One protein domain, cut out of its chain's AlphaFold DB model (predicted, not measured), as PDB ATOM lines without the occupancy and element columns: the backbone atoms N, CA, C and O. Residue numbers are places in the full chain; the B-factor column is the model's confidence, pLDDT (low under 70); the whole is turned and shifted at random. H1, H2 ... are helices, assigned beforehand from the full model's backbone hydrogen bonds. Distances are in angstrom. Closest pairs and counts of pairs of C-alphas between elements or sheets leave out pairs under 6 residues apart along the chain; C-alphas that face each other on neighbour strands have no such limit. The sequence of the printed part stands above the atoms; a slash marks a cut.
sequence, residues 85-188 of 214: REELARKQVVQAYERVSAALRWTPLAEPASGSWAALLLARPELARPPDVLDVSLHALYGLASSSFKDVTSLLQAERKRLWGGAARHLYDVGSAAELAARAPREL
ATOM      1  N   ARG A  85       8.452 -28.156 -63.226       96.81
ATOM      2  CA  ARG A  85       7.483 -28.945 -64.008       96.81
ATOM      3  C   ARG A  85       8.109 -29.611 -65.241       96.81
ATOM      4  O   ARG A  85       7.486 -29.659 -66.300       96.81
ATOM      5  N   GLU A  86       9.335 -30.122 -65.124       97.19
ATOM      6  CA  GLU A  86      10.067 -30.722 -66.254       97.19
ATOM      7  C   GLU A  86       9.340 -31.934 -66.854       97.19
ATOM      8  O   GLU A  86       9.235 -32.059 -68.072       97.19
ATOM      9  N   GLU A  87       8.779 -32.802 -66.014       97.06
ATOM     10  CA  GLU A  87       8.070 -33.993 -66.488       97.06
ATOM     11  C   GLU A  87       6.809 -33.634 -67.291       97.06
ATOM     12  O   GLU A  87       6.480 -34.279 -68.286       97.06
ATOM     13  N   LEU A  88       6.120 -32.552 -66.913       96.75
ATOM     14  CA  LEU A  88       4.984 -32.043 -67.679       96.75
ATOM     15  C   LEU A  88       5.439 -31.462 -69.026       96.75
ATOM     16  O   LEU A  88       4.835 -31.764 -70.056       96.75
ATOM     17  N   ALA A  89       6.532 -30.694 -69.037       97.50
ATOM     18  CA  ALA A  89       7.136 -30.181 -70.266       97.50
ATOM     19  C   ALA A  89       7.519 -31.317 -71.229       97.50
ATOM     20  O   ALA A  89       7.212 -31.257 -72.420       97.50
ATOM     21  N   ARG A  90       8.124 -32.391 -70.705       98.00
ATOM     22  CA  ARG A  90       8.479 -33.600 -71.460       98.00
ATOM     23  C   ARG A  90       7.251 -34.264 -72.078       98.00
ATOM     24  O   ARG A  90       7.237 -34.514 -73.282       98.00
ATOM     25  N   LYS A  91       6.201 -34.494 -71.283       96.94
ATOM     26  CA  LYS A  91       4.938 -35.085 -71.757       96.94
ATOM     27  C   LYS A  91       4.286 -34.256 -72.859       96.94
ATOM     28  O   LYS A  91       3.795 -34.830 -73.826       96.94
ATOM     29  N   GLN A  92       4.307 -32.925 -72.754       96.44
ATOM     30  CA  GLN A  92       3.777 -32.045 -73.800       96.44
ATOM     31  C   GLN A  92       4.518 -32.213 -75.132       96.44
ATOM     32  O   GLN A  92       3.871 -32.278 -76.178       96.44
ATOM     33  N   VAL A  93       5.853 -32.313 -75.100       97.69
ATOM     34  CA  VAL A  93       6.660 -32.570 -76.303       97.69
ATOM     35  C   VAL A  93       6.283 -33.917 -76.913       97.69
ATOM     36  O   VAL A  93       5.929 -33.962 -78.089       97.69
ATOM     37  N   VAL A  94       6.274 -34.994 -76.120       97.62
ATOM     38  CA  VAL A  94       5.915 -36.340 -76.601       97.62
ATOM     39  C   VAL A  94       4.532 -36.341 -77.255       97.62
ATOM     40  O   VAL A  94       4.408 -36.713 -78.418       97.62
ATOM     41  N   GLN A  95       3.512 -35.821 -76.569       96.94
ATOM     42  CA  GLN A  95       2.142 -35.778 -77.089       96.94
ATOM     43  C   GLN A  95       2.008 -34.955 -78.376       96.94
ATOM     44  O   GLN A  95       1.187 -35.282 -79.236       96.94
ATOM     45  N   ALA A  96       2.765 -33.863 -78.512       95.81
ATOM     46  CA  ALA A  96       2.768 -33.075 -79.739       95.81
ATOM     47  C   ALA A  96       3.358 -33.885 -80.903       95.81
ATOM     48  O   ALA A  96       2.750 -33.954 -81.970       95.81
ATOM     49  N   TYR A  97       4.491 -34.559 -80.692       95.50
ATOM     50  CA  TYR A  97       5.114 -35.378 -81.734       95.50
ATOM     51  C   TYR A  97       4.336 -36.654 -82.056       95.50
ATOM     52  O   TYR A  97       4.316 -37.049 -83.215       95.50
ATOM     53  N   GLU A  98       3.623 -37.262 -81.108       94.75
ATOM     54  CA  GLU A  98       2.699 -38.367 -81.398       94.75
ATOM     55  C   GLU A  98       1.582 -37.933 -82.359       94.75
ATOM     56  O   GLU A  98       1.268 -38.647 -83.316       94.75
ATOM     57  N   ARG A  99       1.018 -36.729 -82.165       93.25
ATOM     58  CA  ARG A  99       0.006 -36.155 -83.071       93.25
ATOM     59  C   ARG A  99       0.589 -35.817 -84.437       93.25
ATOM     60  O   ARG A  99      -0.017 -36.159 -85.450       93.25
ATOM     61  N   VAL A 100       1.776 -35.207 -84.473       91.19
ATOM     62  CA  VAL A 100       2.513 -34.954 -85.724       91.19
ATOM     63  C   VAL A 100       2.759 -36.271 -86.455       91.19
ATOM     64  O   VAL A 100       2.448 -36.389 -87.636       91.19
ATOM     65  N   SER A 101       3.230 -37.298 -85.748       89.12
ATOM     66  CA  SER A 101       3.476 -38.620 -86.317       89.12
ATOM     67  C   SER A 101       2.209 -39.250 -86.876       89.12
ATOM     68  O   SER A 101       2.273 -39.873 -87.928       89.12
ATOM     69  N   ALA A 102       1.071 -39.102 -86.190       88.81
ATOM     70  CA  ALA A 102      -0.219 -39.596 -86.657       88.81
ATOM     71  C   ALA A 102      -0.679 -38.886 -87.941       88.81
ATOM     72  O   ALA A 102      -1.187 -39.543 -88.848       88.81
ATOM     73  N   ALA A 103      -0.444 -37.576 -88.046       86.62
ATOM     74  CA  ALA A 103      -0.756 -36.790 -89.238       86.62
ATOM     75  C   ALA A 103       0.161 -37.118 -90.434       86.62
ATOM     76  O   ALA A 103      -0.273 -37.037 -91.580       86.62
ATOM     77  N   LEU A 104       1.404 -37.541 -90.178       81.00
ATOM     78  CA  LEU A 104       2.397 -37.886 -91.205       81.00
ATOM     79  C   LEU A 104       2.273 -39.316 -91.767       81.00
ATOM     80  O   LEU A 104       3.015 -39.655 -92.684       81.00
ATOM     81  N   ARG A 105       1.362 -40.166 -91.258       66.06
ATOM     82  CA  ARG A 105       1.270 -41.623 -91.552       66.06
ATOM     83  C   ARG A 105       1.079 -42.023 -93.027       66.06
ATOM     84  O   ARG A 105       1.001 -43.211 -93.317       66.06
ATOM     85  N   TRP A 106       1.023 -41.073 -93.952       49.75
ATOM     86  CA  TRP A 106       0.725 -41.300 -95.365       49.75
ATOM     87  C   TRP A 106       1.924 -41.119 -96.296       49.75
ATOM     88  O   TRP A 106       1.753 -41.156 -97.513       49.75
ATOM     89  N   THR A 107       3.133 -40.919 -95.761       57.31
ATOM     90  CA  THR A 107       4.317 -40.664 -96.588       57.31
ATOM     91  C   THR A 107       5.429 -41.679 -96.320       57.31
ATOM     92  O   THR A 107       5.791 -41.871 -95.157       57.31
ATOM     93  N   PRO A 108       5.982 -42.341 -97.360       54.41
ATOM     94  CA  PRO A 108       7.156 -43.192 -97.204       54.41
ATOM     95  C   PRO A 108       8.271 -42.421 -96.500       54.41
ATOM     96  O   PRO A 108       8.541 -41.269 -96.853       54.41
ATOM     97  N   LEU A 109       8.893 -43.043 -95.496       61.62
ATOM     98  CA  LEU A 109       9.987 -42.401 -94.782       61.62
ATOM     99  C   LEU A 109      11.192 -42.270 -95.716       61.62
ATOM    100  O   LEU A 109      11.608 -43.260 -96.315       61.62
ATOM    101  N   ALA A 110      11.762 -41.069 -95.814       67.19
ATOM    102  CA  ALA A 110      12.983 -40.841 -96.580       67.19
ATOM    103  C   ALA A 110      14.184 -41.544 -95.918       67.19
ATOM    104  O   ALA A 110      14.972 -42.183 -96.604       67.19
ATOM    105  N   GLU A 111      14.255 -41.517 -94.583       80.56
ATOM    106  CA  GLU A 111      15.247 -42.246 -93.782       80.56
ATOM    107  C   GLU A 111      14.557 -43.089 -92.691       80.56
ATOM    108  O   GLU A 111      14.301 -42.585 -91.586       80.56
ATOM    109  N   PRO A 112      14.248 -44.377 -92.951       82.44
ATOM    110  CA  PRO A 112      13.525 -45.237 -92.009       82.44
ATOM    111  C   PRO A 112      14.193 -45.358 -90.635       82.44
ATOM    112  O   PRO A 112      13.505 -45.338 -89.616       82.44
ATOM    113  N   ALA A 113      15.530 -45.410 -90.583       87.94
ATOM    114  CA  ALA A 113      16.278 -45.490 -89.327       87.94
ATOM    115  C   ALA A 113      16.052 -44.261 -88.426       87.94
ATOM    116  O   ALA A 113      15.908 -44.399 -87.210       87.94
ATOM    117  N   SER A 114      15.928 -43.067 -89.022       89.25
ATOM    118  CA  SER A 114      15.585 -41.842 -88.286       89.25
ATOM    119  C   SER A 114      14.178 -41.921 -87.694       89.25
ATOM    120  O   SER A 114      13.971 -41.501 -86.558       89.25
ATOM    121  N   GLY A 115      13.222 -42.492 -88.436       89.44
ATOM    122  CA  GLY A 115      11.856 -42.711 -87.956       89.44
ATOM    123  C   GLY A 115      11.787 -43.708 -86.799       89.44
ATOM    124  O   GLY A 115      11.154 -43.421 -85.786       89.44
ATOM    125  N   SER A 116      12.493 -44.838 -86.904       91.06
ATOM    126  CA  SER A 116      12.576 -45.839 -85.831       91.06
ATOM    127  C   SER A 116      13.192 -45.264 -84.555       91.06
ATOM    128  O   SER A 116      12.668 -45.474 -83.460       91.06
ATOM    129  N   TRP A 117      14.272 -44.488 -84.682       95.19
ATOM    130  CA  TRP A 117      14.883 -43.827 -83.531       95.19
ATOM    131  C   TRP A 117      13.983 -42.739 -82.934       95.19
ATOM    132  O   TRP A 117      13.874 -42.641 -81.714       95.19
ATOM    133  N   ALA A 118      13.280 -41.959 -83.763       94.75
ATOM    134  CA  ALA A 118      12.300 -40.988 -83.279       94.75
ATOM    135  C   ALA A 118      11.167 -41.669 -82.493       94.75
ATOM    136  O   ALA A 118      10.827 -41.212 -81.404       94.75
ATOM    137  N   ALA A 119      10.638 -42.793 -82.985       94.00
ATOM    138  CA  ALA A 119       9.636 -43.584 -82.272       94.00
ATOM    139  C   ALA A 119      10.163 -44.101 -80.922       94.00
ATOM    140  O   ALA A 119       9.451 -44.042 -79.918       94.00
ATOM    141  N   LEU A 120      11.427 -44.537 -80.867       95.94
ATOM    142  CA  LEU A 120      12.058 -44.939 -79.610       95.94
ATOM    143  C   LEU A 120      12.218 -43.759 -78.642       95.94
ATOM    144  O   LEU A 120      11.951 -43.928 -77.458       95.94
ATOM    145  N   LEU A 121      12.598 -42.568 -79.115       96.75
ATOM    146  CA  LEU A 121      12.651 -41.368 -78.271       96.75
ATOM    147  C   LEU A 121      11.269 -40.946 -77.753       96.75
ATOM    148  O   LEU A 121      11.187 -40.402 -76.659       96.75
ATOM    149  N   LEU A 122      10.185 -41.201 -78.490       96.50
ATOM    150  CA  LEU A 122       8.829 -40.966 -77.981       96.50
ATOM    151  C   LEU A 122       8.450 -41.966 -76.885       96.50
ATOM    152  O   LEU A 122       7.874 -41.569 -75.875       96.50
ATOM    153  N   ALA A 123       8.818 -43.238 -77.051       97.06
ATOM    154  CA  ALA A 123       8.595 -44.271 -76.041       97.06
ATOM    155  C   ALA A 123       9.504 -44.112 -74.808       97.06
ATOM    156  O   ALA A 123       9.134 -44.518 -73.707       97.06
ATOM    157  N   ARG A 124      10.702 -43.548 -74.998       97.25
ATOM    158  CA  ARG A 124      11.763 -43.387 -73.995       97.25
ATOM    159  C   ARG A 124      12.372 -41.977 -74.036       97.25
ATOM    160  O   ARG A 124      13.541 -41.803 -74.406       97.25
ATOM    161  N   PRO A 125      11.592 -40.942 -73.679       97.19
ATOM    162  CA  PRO A 125      11.995 -39.542 -73.820       97.19
ATOM    163  C   PRO A 125      13.176 -39.138 -72.935       97.19
ATOM    164  O   PRO A 125      13.823 -38.122 -73.193       97.19
ATOM    165  N   GLU A 126      13.498 -39.915 -71.903       95.75
ATOM    166  CA  GLU A 126      14.667 -39.718 -71.048       95.75
ATOM    167  C   GLU A 126      16.000 -39.880 -71.801       95.75
ATOM    168  O   GLU A 126      17.023 -39.327 -71.384       95.75
ATOM    169  N   LEU A 127      16.007 -40.580 -72.943       96.38
ATOM    170  CA  LEU A 127      17.215 -40.799 -73.746       96.38
ATOM    171  C   LEU A 127      17.783 -39.504 -74.351       96.38
ATOM    172  O   LEU A 127      19.003 -39.414 -74.523       96.38
ATOM    173  N   ALA A 128      16.936 -38.505 -74.622       90.81
ATOM    174  CA  ALA A 128      17.339 -37.209 -75.177       90.81
ATOM    175  C   ALA A 128      17.696 -36.148 -74.121       90.81
ATOM    176  O   ALA A 128      18.112 -35.048 -74.470       90.81
ATOM    177  N   ARG A 129      17.607 -36.483 -72.826       85.75
ATOM    178  CA  ARG A 129      17.814 -35.551 -71.699       85.75
ATOM    179  C   ARG A 129      16.713 -34.456 -71.655       85.75
ATOM    180  O   ARG A 129      15.564 -34.888 -71.753       85.75
ATOM    181  N   PRO A 130      16.898 -33.137 -71.377       95.44
ATOM    182  CA  PRO A 130      15.748 -32.295 -71.000       95.44
ATOM    183  C   PRO A 130      14.770 -32.014 -72.165       95.44
ATOM    184  O   PRO A 130      15.091 -32.292 -73.323       95.44
ATOM    185  N   PRO A 131      13.556 -31.504 -71.877       98.00
ATOM    186  CA  PRO A 131      12.472 -31.370 -72.860       98.00
ATOM    187  C   PRO A 131      12.807 -30.528 -74.101       98.00
ATOM    188  O   PRO A 131      12.324 -30.821 -75.193       98.00
ATOM    189  N   ASP A 132      13.640 -29.501 -73.941       97.62
ATOM    190  CA  ASP A 132      14.153 -28.656 -75.024       97.62
ATOM    191  C   ASP A 132      15.013 -29.449 -76.019       97.62
ATOM    192  O   ASP A 132      14.797 -29.373 -77.230       97.62
ATOM    193  N   VAL A 133      15.933 -30.269 -75.505       97.69
ATOM    194  CA  VAL A 133      16.799 -31.149 -76.295       97.69
ATOM    195  C   VAL A 133      15.982 -32.247 -76.974       97.69
ATOM    196  O   VAL A 133      16.231 -32.558 -78.141       97.69
ATOM    197  N   LEU A 134      14.979 -32.803 -76.286       98.25
ATOM    198  CA  LEU A 134      14.046 -33.763 -76.879       98.25
ATOM    199  C   LEU A 134      13.296 -33.155 -78.075       98.25
ATOM    200  O   LEU A 134      13.280 -33.773 -79.137       98.25
ATOM    201  N   ASP A 135      12.728 -31.949 -77.933       97.69
ATOM    202  CA  ASP A 135      11.994 -31.267 -79.011       97.69
ATOM    203  C   ASP A 135      12.877 -31.077 -80.252       97.69
ATOM    204  O   ASP A 135      12.527 -31.522 -81.345       97.69
ATOM    205  N   VAL A 136      14.069 -30.494 -80.102       96.75
ATOM    206  CA  VAL A 136      14.951 -30.251 -81.258       96.75
ATOM    207  C   VAL A 136      15.504 -31.537 -81.875       96.75
ATOM    208  O   VAL A 136      15.692 -31.593 -83.091       96.75
ATOM    209  N   SER A 137      15.736 -32.577 -81.068       97.00
ATOM    210  CA  SER A 137      16.220 -33.872 -81.559       97.00
ATOM    211  C   SER A 137      15.141 -34.576 -82.372       97.00
ATOM    212  O   SER A 137      15.410 -35.026 -83.486       97.00
ATOM    213  N   LEU A 138      13.901 -34.600 -81.872       96.31
ATOM    214  CA  LEU A 138      12.755 -35.109 -82.622       96.31
ATOM    215  C   LEU A 138      12.544 -34.295 -83.903       96.31
ATOM    216  O   LEU A 138      12.421 -34.886 -84.971       96.31
ATOM    217  N   HIS A 139      12.604 -32.962 -83.850       94.56
ATOM    218  CA  HIS A 139      12.479 -32.126 -85.047       94.56
ATOM    219  C   HIS A 139      13.536 -32.473 -86.109       94.56
ATOM    220  O   HIS A 139      13.229 -32.572 -87.301       94.56
ATOM    221  N   ALA A 140      14.786 -32.685 -85.688       93.25
ATOM    222  CA  ALA A 140      15.877 -33.050 -86.581       93.25
ATOM    223  C   ALA A 140      15.660 -34.429 -87.226       93.25
ATOM    224  O   ALA A 140      15.834 -34.551 -88.441       93.25
ATOM    225  N   LEU A 141      15.236 -35.421 -86.437       93.69
ATOM    226  CA  LEU A 141      14.975 -36.794 -86.881       93.69
ATOM    227  C   LEU A 141      13.762 -36.880 -87.803       93.69
ATOM    228  O   LEU A 141      13.871 -37.440 -88.889       93.69
ATOM    229  N   TYR A 142      12.635 -36.268 -87.426       90.69
ATOM    230  CA  TYR A 142      11.457 -36.175 -88.291       90.69
ATOM    231  C   TYR A 142      11.786 -35.448 -89.592       90.69
ATOM    232  O   TYR A 142      11.245 -35.795 -90.634       90.69
ATOM    233  N   GLY A 143      12.711 -34.487 -89.570       86.62
ATOM    234  CA  GLY A 143      13.143 -33.817 -90.788       86.62
ATOM    235  C   GLY A 143      13.926 -34.677 -91.773       86.62
ATOM    236  O   GLY A 143      13.887 -34.369 -92.958       86.62
ATOM    237  N   LEU A 144      14.596 -35.735 -91.309       86.31
ATOM    238  CA  LEU A 144      15.190 -36.752 -92.185       86.31
ATOM    239  C   LEU A 144      14.212 -37.887 -92.496       86.31
ATOM    240  O   LEU A 144      14.238 -38.442 -93.586       86.31
ATOM    241  N   ALA A 145      13.352 -38.243 -91.543       84.31
ATOM    242  CA  ALA A 145      12.394 -39.325 -91.707       84.31
ATOM    243  C   ALA A 145      11.253 -38.931 -92.660       84.31
ATOM    244  O   ALA A 145      10.806 -39.756 -93.442       84.31
ATOM    245  N   SER A 146      10.782 -37.684 -92.625       81.31
ATOM    246  CA  SER A 146       9.707 -37.195 -93.497       81.31
ATOM    247  C   SER A 146      10.206 -36.891 -94.910       81.31
ATOM    248  O   SER A 146      11.339 -36.452 -95.095       81.31
ATOM    249  N   SER A 147       9.326 -37.009 -95.901       78.06
ATOM    250  CA  SER A 147       9.586 -36.528 -97.265       78.06
ATOM    251  C   SER A 147       9.601 -34.995 -97.385       78.06
ATOM    252  O   SER A 147      10.048 -34.462 -98.399       78.06
ATOM    253  N   SER A 148       9.094 -34.275 -96.375       83.69
ATOM    254  CA  SER A 148       8.901 -32.825 -96.400       83.69
ATOM    255  C   SER A 148       9.109 -32.214 -95.014       83.69
ATOM    256  O   SER A 148       8.227 -32.207 -94.152       83.69
ATOM    257  N   PHE A 149      10.279 -31.599 -94.821       84.19
ATOM    258  CA  PHE A 149      10.599 -30.868 -93.590       84.19
ATOM    259  C   PHE A 149       9.623 -29.708 -93.311       84.19
ATOM    260  O   PHE A 149       9.366 -29.352 -92.156       84.19
ATOM    261  N   LYS A 150       9.057 -29.122 -94.375       88.25
ATOM    262  CA  LYS A 150       8.062 -28.047 -94.285       88.25
ATOM    263  C   LYS A 150       6.763 -28.538 -93.649       88.25
ATOM    264  O   LYS A 150       6.173 -27.798 -92.859       88.25
ATOM    265  N   ASP A 151       6.348 -29.766 -93.937       88.50
ATOM    266  CA  ASP A 151       5.116 -30.332 -93.381       88.50
ATOM    267  C   ASP A 151       5.283 -30.627 -91.893       88.50
ATOM    268  O   ASP A 151       4.445 -30.208 -91.095       88.50
ATOM    269  N   VAL A 152       6.424 -31.207 -91.495       89.69
ATOM    270  CA  VAL A 152       6.786 -31.378 -90.075       89.69
ATOM    271  C   VAL A 152       6.729 -30.036 -89.342       89.69
ATOM    272  O   VAL A 152       6.058 -29.908 -88.319       89.69
ATOM    273  N   THR A 153       7.372 -29.005 -89.898       91.31
ATOM    274  CA  THR A 153       7.377 -27.657 -89.309       91.31
ATOM    275  C   THR A 153       5.961 -27.086 -89.186       91.31
ATOM    276  O   THR A 153       5.618 -26.489 -88.165       91.31
ATOM    277  N   SER A 154       5.125 -27.274 -90.208       92.69
ATOM    278  CA  SER A 154       3.762 -26.733 -90.247       92.69
ATOM    279  C   SER A 154       2.845 -27.426 -89.236       92.69
ATOM    280  O   SER A 154       2.082 -26.756 -88.538       92.69
ATOM    281  N   LEU A 155       2.970 -28.747 -89.081       93.00
ATOM    282  CA  LEU A 155       2.248 -29.517 -88.064       93.00
ATOM    283  C   LEU A 155       2.684 -29.125 -86.645       93.00
ATOM    284  O   LEU A 155       1.837 -28.907 -85.781       93.00
ATOM    285  N   LEU A 156       3.985 -28.930 -86.407       93.31
ATOM    286  CA  LEU A 156       4.485 -28.437 -85.117       93.31
ATOM    287  C   LEU A 156       3.971 -27.024 -84.801       93.31
ATOM    288  O   LEU A 156       3.635 -26.722 -83.655       93.31
ATOM    289  N   GLN A 157       3.872 -26.144 -85.803       93.62
ATOM    290  CA  GLN A 157       3.258 -24.823 -85.630       93.62
ATOM    291  C   GLN A 157       1.765 -24.919 -85.296       93.62
ATOM    292  O   GLN A 157       1.289 -24.155 -84.452       93.62
ATOM    293  N   ALA A 158       1.032 -25.842 -85.923       93.19
ATOM    294  CA  ALA A 158      -0.368 -26.101 -85.599       93.19
ATOM    295  C   ALA A 158      -0.524 -26.592 -84.151       93.19
ATOM    296  O   ALA A 158      -1.373 -26.075 -83.425       93.19
ATOM    297  N   GLU A 159       0.350 -27.487 -83.684       94.06
ATOM    298  CA  GLU A 159       0.344 -27.948 -82.290       94.06
ATOM    299  C   GLU A 159       0.653 -26.827 -81.292       94.06
ATOM    300  O   GLU A 159      -0.030 -26.707 -80.275       94.06
ATOM    301  N   ARG A 160       1.607 -25.935 -81.591       93.25
ATOM    302  CA  ARG A 160       1.861 -24.750 -80.747       93.25
ATOM    303  C   ARG A 160       0.636 -23.840 -80.672       93.25
ATOM    304  O   ARG A 160       0.247 -23.433 -79.580       93.25
ATOM    305  N   LYS A 161      -0.015 -23.571 -81.811       92.31
ATOM    306  CA  LYS A 161      -1.268 -22.800 -81.848       92.31
ATOM    307  C   LYS A 161      -2.376 -23.482 -81.045       92.31
ATOM    308  O   LYS A 161      -3.092 -22.795 -80.328       92.31
ATOM    309  N   ARG A 162      -2.492 -24.810 -81.117       91.00
ATOM    310  CA  ARG A 162      -3.480 -25.585 -80.354       91.00
ATOM    311  C   ARG A 162      -3.236 -25.509 -78.846       91.00
ATOM    312  O   ARG A 162      -4.189 -25.355 -78.092       91.00
ATOM    313  N   LEU A 163      -1.983 -25.627 -78.407       87.94
ATOM    314  CA  LEU A 163      -1.627 -25.588 -76.986       87.94
ATOM    315  C   LEU A 163      -1.740 -24.182 -76.390       87.94
ATOM    316  O   LEU A 163      -2.126 -24.038 -75.233       87.94
ATOM    317  N   TRP A 164      -1.404 -23.150 -77.166       86.62
ATOM    318  CA  TRP A 164      -1.140 -21.818 -76.618       86.62
ATOM    319  C   TRP A 164      -1.949 -20.676 -77.230       86.62
ATOM    320  O   TRP A 164      -1.780 -19.534 -76.815       86.62
ATOM    321  N   GLY A 165      -2.760 -20.937 -78.254       83.25
ATOM    322  CA  GLY A 165      -3.408 -19.892 -79.052       83.25
ATOM    323  C   GLY A 165      -2.447 -19.123 -79.971       83.25
ATOM    324  O   GLY A 165      -2.863 -18.184 -80.643       83.25
ATOM    325  N   GLY A 166      -1.164 -19.507 -80.040       79.69
ATOM    326  CA  GLY A 166      -0.150 -18.840 -80.861       79.69
ATOM    327  C   GLY A 166       1.130 -19.661 -81.047       79.69
ATOM    328  O   GLY A 166       1.405 -20.594 -80.299       79.69
ATOM    329  N   ALA A 167       1.932 -19.316 -82.060       72.62
ATOM    330  CA  ALA A 167       3.144 -20.065 -82.428       72.62
ATOM    331  C   ALA A 167       4.431 -19.596 -81.714       72.62
ATOM    332  O   ALA A 167       5.479 -20.214 -81.891       72.62
ATOM    333  N   ALA A 168       4.363 -18.515 -80.926       78.94
ATOM    334  CA  ALA A 168       5.522 -17.904 -80.265       78.94
ATOM    335  C   ALA A 168       6.066 -18.722 -79.077       78.94
ATOM    336  O   ALA A 168       7.180 -18.487 -78.616       78.94
ATOM    337  N   ARG A 169       5.276 -19.672 -78.570       86.81
ATOM    338  CA  ARG A 169       5.639 -20.533 -77.445       86.81
ATOM    339  C   ARG A 169       6.223 -21.858 -77.919       86.81
ATOM    340  O   ARG A 169       5.815 -22.393 -78.952       86.81
ATOM    341  N   HIS A 170       7.166 -22.391 -77.152       92.75
ATOM    342  CA  HIS A 170       7.731 -23.713 -77.400       92.75
ATOM    343  C   HIS A 170       6.774 -24.803 -76.906       92.75
ATOM    344  O   HIS A 170       5.883 -24.558 -76.090       92.75
ATOM    345  N   LEU A 171       6.946 -26.027 -77.410       94.88
ATOM    346  CA  LEU A 171       6.099 -27.161 -77.018       94.88
ATOM    347  C   LEU A 171       6.290 -27.541 -75.545       94.88
ATOM    348  O   LEU A 171       5.338 -27.941 -74.879       94.88
ATOM    349  N   TYR A 172       7.504 -27.355 -75.035       95.94
ATOM    350  CA  TYR A 172       7.904 -27.650 -73.661       95.94
ATOM    351  C   TYR A 172       7.626 -26.513 -72.664       95.94
ATOM    352  O   TYR A 172       8.011 -26.613 -71.501       95.94
ATOM    353  N   ASP A 173       7.004 -25.408 -73.080       95.69
ATOM    354  CA  ASP A 173       6.656 -24.355 -72.127       95.69
ATOM    355  C   ASP A 173       5.567 -24.835 -71.179       95.69
ATOM    356  O   ASP A 173       4.574 -25.398 -71.624       95.69
ATOM    357  N   VAL A 174       5.677 -24.537 -69.887       94.62
ATOM    358  CA  VAL A 174       4.652 -24.933 -68.913       94.62
ATOM    359  C   VAL A 174       4.170 -23.720 -68.139       94.62
ATOM    360  O   VAL A 174       4.980 -22.979 -67.587       94.62
ATOM    361  N   GLY A 175       2.850 -23.544 -68.066       90.56
ATOM    362  CA  GLY A 175       2.188 -22.426 -67.389       90.56
ATOM    363  C   GLY A 175       1.530 -21.430 -68.348       90.56
ATOM    364  O   GLY A 175       1.650 -21.514 -69.573       90.56
ATOM    365  N   SER A 176       0.801 -20.484 -67.777       89.06
ATOM    366  CA  SER A 176       0.210 -19.327 -68.446       89.06
ATOM    367  C   SER A 176       1.273 -18.321 -68.908       89.06
ATOM    368  O   SER A 176       2.434 -18.362 -68.493       89.06
ATOM    369  N   ALA A 177       0.870 -17.373 -69.762       87.25
ATOM    370  CA  ALA A 177       1.741 -16.273 -70.173       87.25
ATOM    371  C   ALA A 177       2.216 -15.433 -68.971       87.25
ATOM    372  O   ALA A 177       3.382 -15.054 -68.919       87.25
ATOM    373  N   ALA A 178       1.344 -15.214 -67.979       88.94
ATOM    374  CA  ALA A 178       1.684 -14.493 -66.754       88.94
ATOM    375  C   ALA A 178       2.728 -15.248 -65.910       88.94
ATOM    376  O   ALA A 178       3.705 -14.648 -65.475       88.94
ATOM    377  N   GLU A 179       2.590 -16.569 -65.745       90.50
ATOM    378  CA  GLU A 179       3.580 -17.390 -65.027       90.50
ATOM    379  C   GLU A 179       4.944 -17.437 -65.730       90.50
ATOM    380  O   GLU A 179       5.986 -17.516 -65.079       90.50
ATOM    381  N   LEU A 180       4.966 -17.438 -67.066       90.56
ATOM    382  CA  LEU A 180       6.213 -17.365 -67.831       90.56
ATOM    383  C   LEU A 180       6.850 -15.981 -67.742       90.56
ATOM    384  O   LEU A 180       8.065 -15.897 -67.596       90.56
ATOM    385  N   ALA A 181       6.060 -14.909 -67.806       90.12
ATOM    386  CA  ALA A 181       6.555 -13.547 -67.637       90.12
ATOM    387  C   ALA A 181       7.122 -13.328 -66.226       90.12
ATOM    388  O   ALA A 181       8.202 -12.766 -66.084       90.12
ATOM    389  N   ALA A 182       6.454 -13.850 -65.193       90.25
ATOM    390  CA  ALA A 182       6.910 -13.759 -63.807       90.25
ATOM    391  C   ALA A 182       8.237 -14.497 -63.552       90.25
ATOM    392  O   ALA A 182       9.009 -14.088 -62.689       90.25
ATOM    393  N   ARG A 183       8.515 -15.572 -64.301       90.69
ATOM    394  CA  ARG A 183       9.778 -16.331 -64.224       90.69
ATOM    395  C   ARG A 183      10.826 -15.879 -65.239       90.69
ATOM    396  O   ARG A 183      11.917 -16.448 -65.260       90.69
ATOM    397  N   ALA A 184      10.496 -14.933 -66.117       90.62
ATOM    398  CA  ALA A 184      11.414 -14.494 -67.153       90.62
ATOM    399  C   ALA A 184      12.662 -13.878 -66.510       90.62
ATOM    400  O   ALA A 184      12.543 -13.074 -65.579       90.62
ATOM    401  N   PRO A 185      13.867 -14.244 -66.975       87.62
ATOM    402  CA  PRO A 185      15.070 -13.625 -66.460       87.62
ATOM    403  C   PRO A 185      15.090 -12.147 -66.877       87.62
ATOM    404  O   PRO A 185      14.625 -11.793 -67.960       87.62
ATOM    405  N   ARG A 186      15.643 -11.282 -66.016       86.19
ATOM    406  CA  ARG A 186      15.788  -9.842 -66.312       86.19
ATOM    407  C   ARG A 186      16.645  -9.593 -67.553       86.19
ATOM    408  O   ARG A 186      16.390  -8.655 -68.297       86.19
ATOM    409  N   GLU A 187      17.629 -10.458 -67.769       87.19
ATOM    410  CA  GLU A 187      18.495 -10.473 -68.940       87.19
ATOM    411  C   GLU A 187      18.393 -11.834 -69.620       87.19
ATOM    412  O   GLU A 187      18.369 -12.877 -68.957       87.19
ATOM    413  N   LEU A 188      18.329 -11.837 -70.951       86.50
ATOM    414  CA  LEU A 188      18.298 -13.087 -71.698       86.50
ATOM    415  C   LEU A 188      19.603 -13.866 -71.466       86.50
ATOM    416  O   LEU A 188      20.678 -13.262 -71.479       86.50
TER     417      LEU A 188
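Overview. This is residues 85 to 188 of the 214 residues of an uncharacterized protein of Pyxidicoccus fallax (UniProt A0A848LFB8). What does the model look like? H1 and H4 run side by side as the core, H2 packs on one side and H5 crosses the other, with short H3 between H2 and H4 along the chain and residues 178 to 188 sticking out. How is it made up? The printed part has 104 residues, with six named helices, H1 to H6 in order, and no named strand: the class is all helix. It is compact, radius of gyration of the C-alphas 14.2 A, with an elongated outline spanning 45 by 27 by 22 A.

Arrangement. What does the longest helix touch? H1, residues 86 to 103, touches H4, residues 131 to 145, the same way at a shallow tilt of 18 degrees; their closest C-alphas, Arg 90 and Pro 131, are 4.8 A apart. With residues 96 to 103 alone it touches H5, residues 149 to 164, at a steep tilt of 51 degrees, opposite ways; the closest C-alphas, Val 100 and Leu 155, are 5.9 A apart. Where is H2, residues 112 to 123? It touches H4 at a shallow tilt of 26 degrees, opposite ways, the closest C-alphas being Gly 115 and Ala 145, 5.1 A. H1, H2 and H4 are an up-and-down bundle, each running against the one before. Are the backbones helical? Every O i to N i+4 pair is within hydrogen-bond range in H1, H2, H4, H5 and H6, residues 177 to 182; H3, residues 125 to 128, is too short for one.

Along the chain. Where does H1 begin? C-alpha 86 is at (10.067, -30.722, -66.254), and H1 is 26.1 A long. Where does H6 end? C-alpha 182 is at (6.910, -13.759, -63.807).

Size, cuts and confidence. Which link is long? H5 to H6, 12 residues. Where is confidence low? Residues 105 to 110 are under 70; the printed part has no cut.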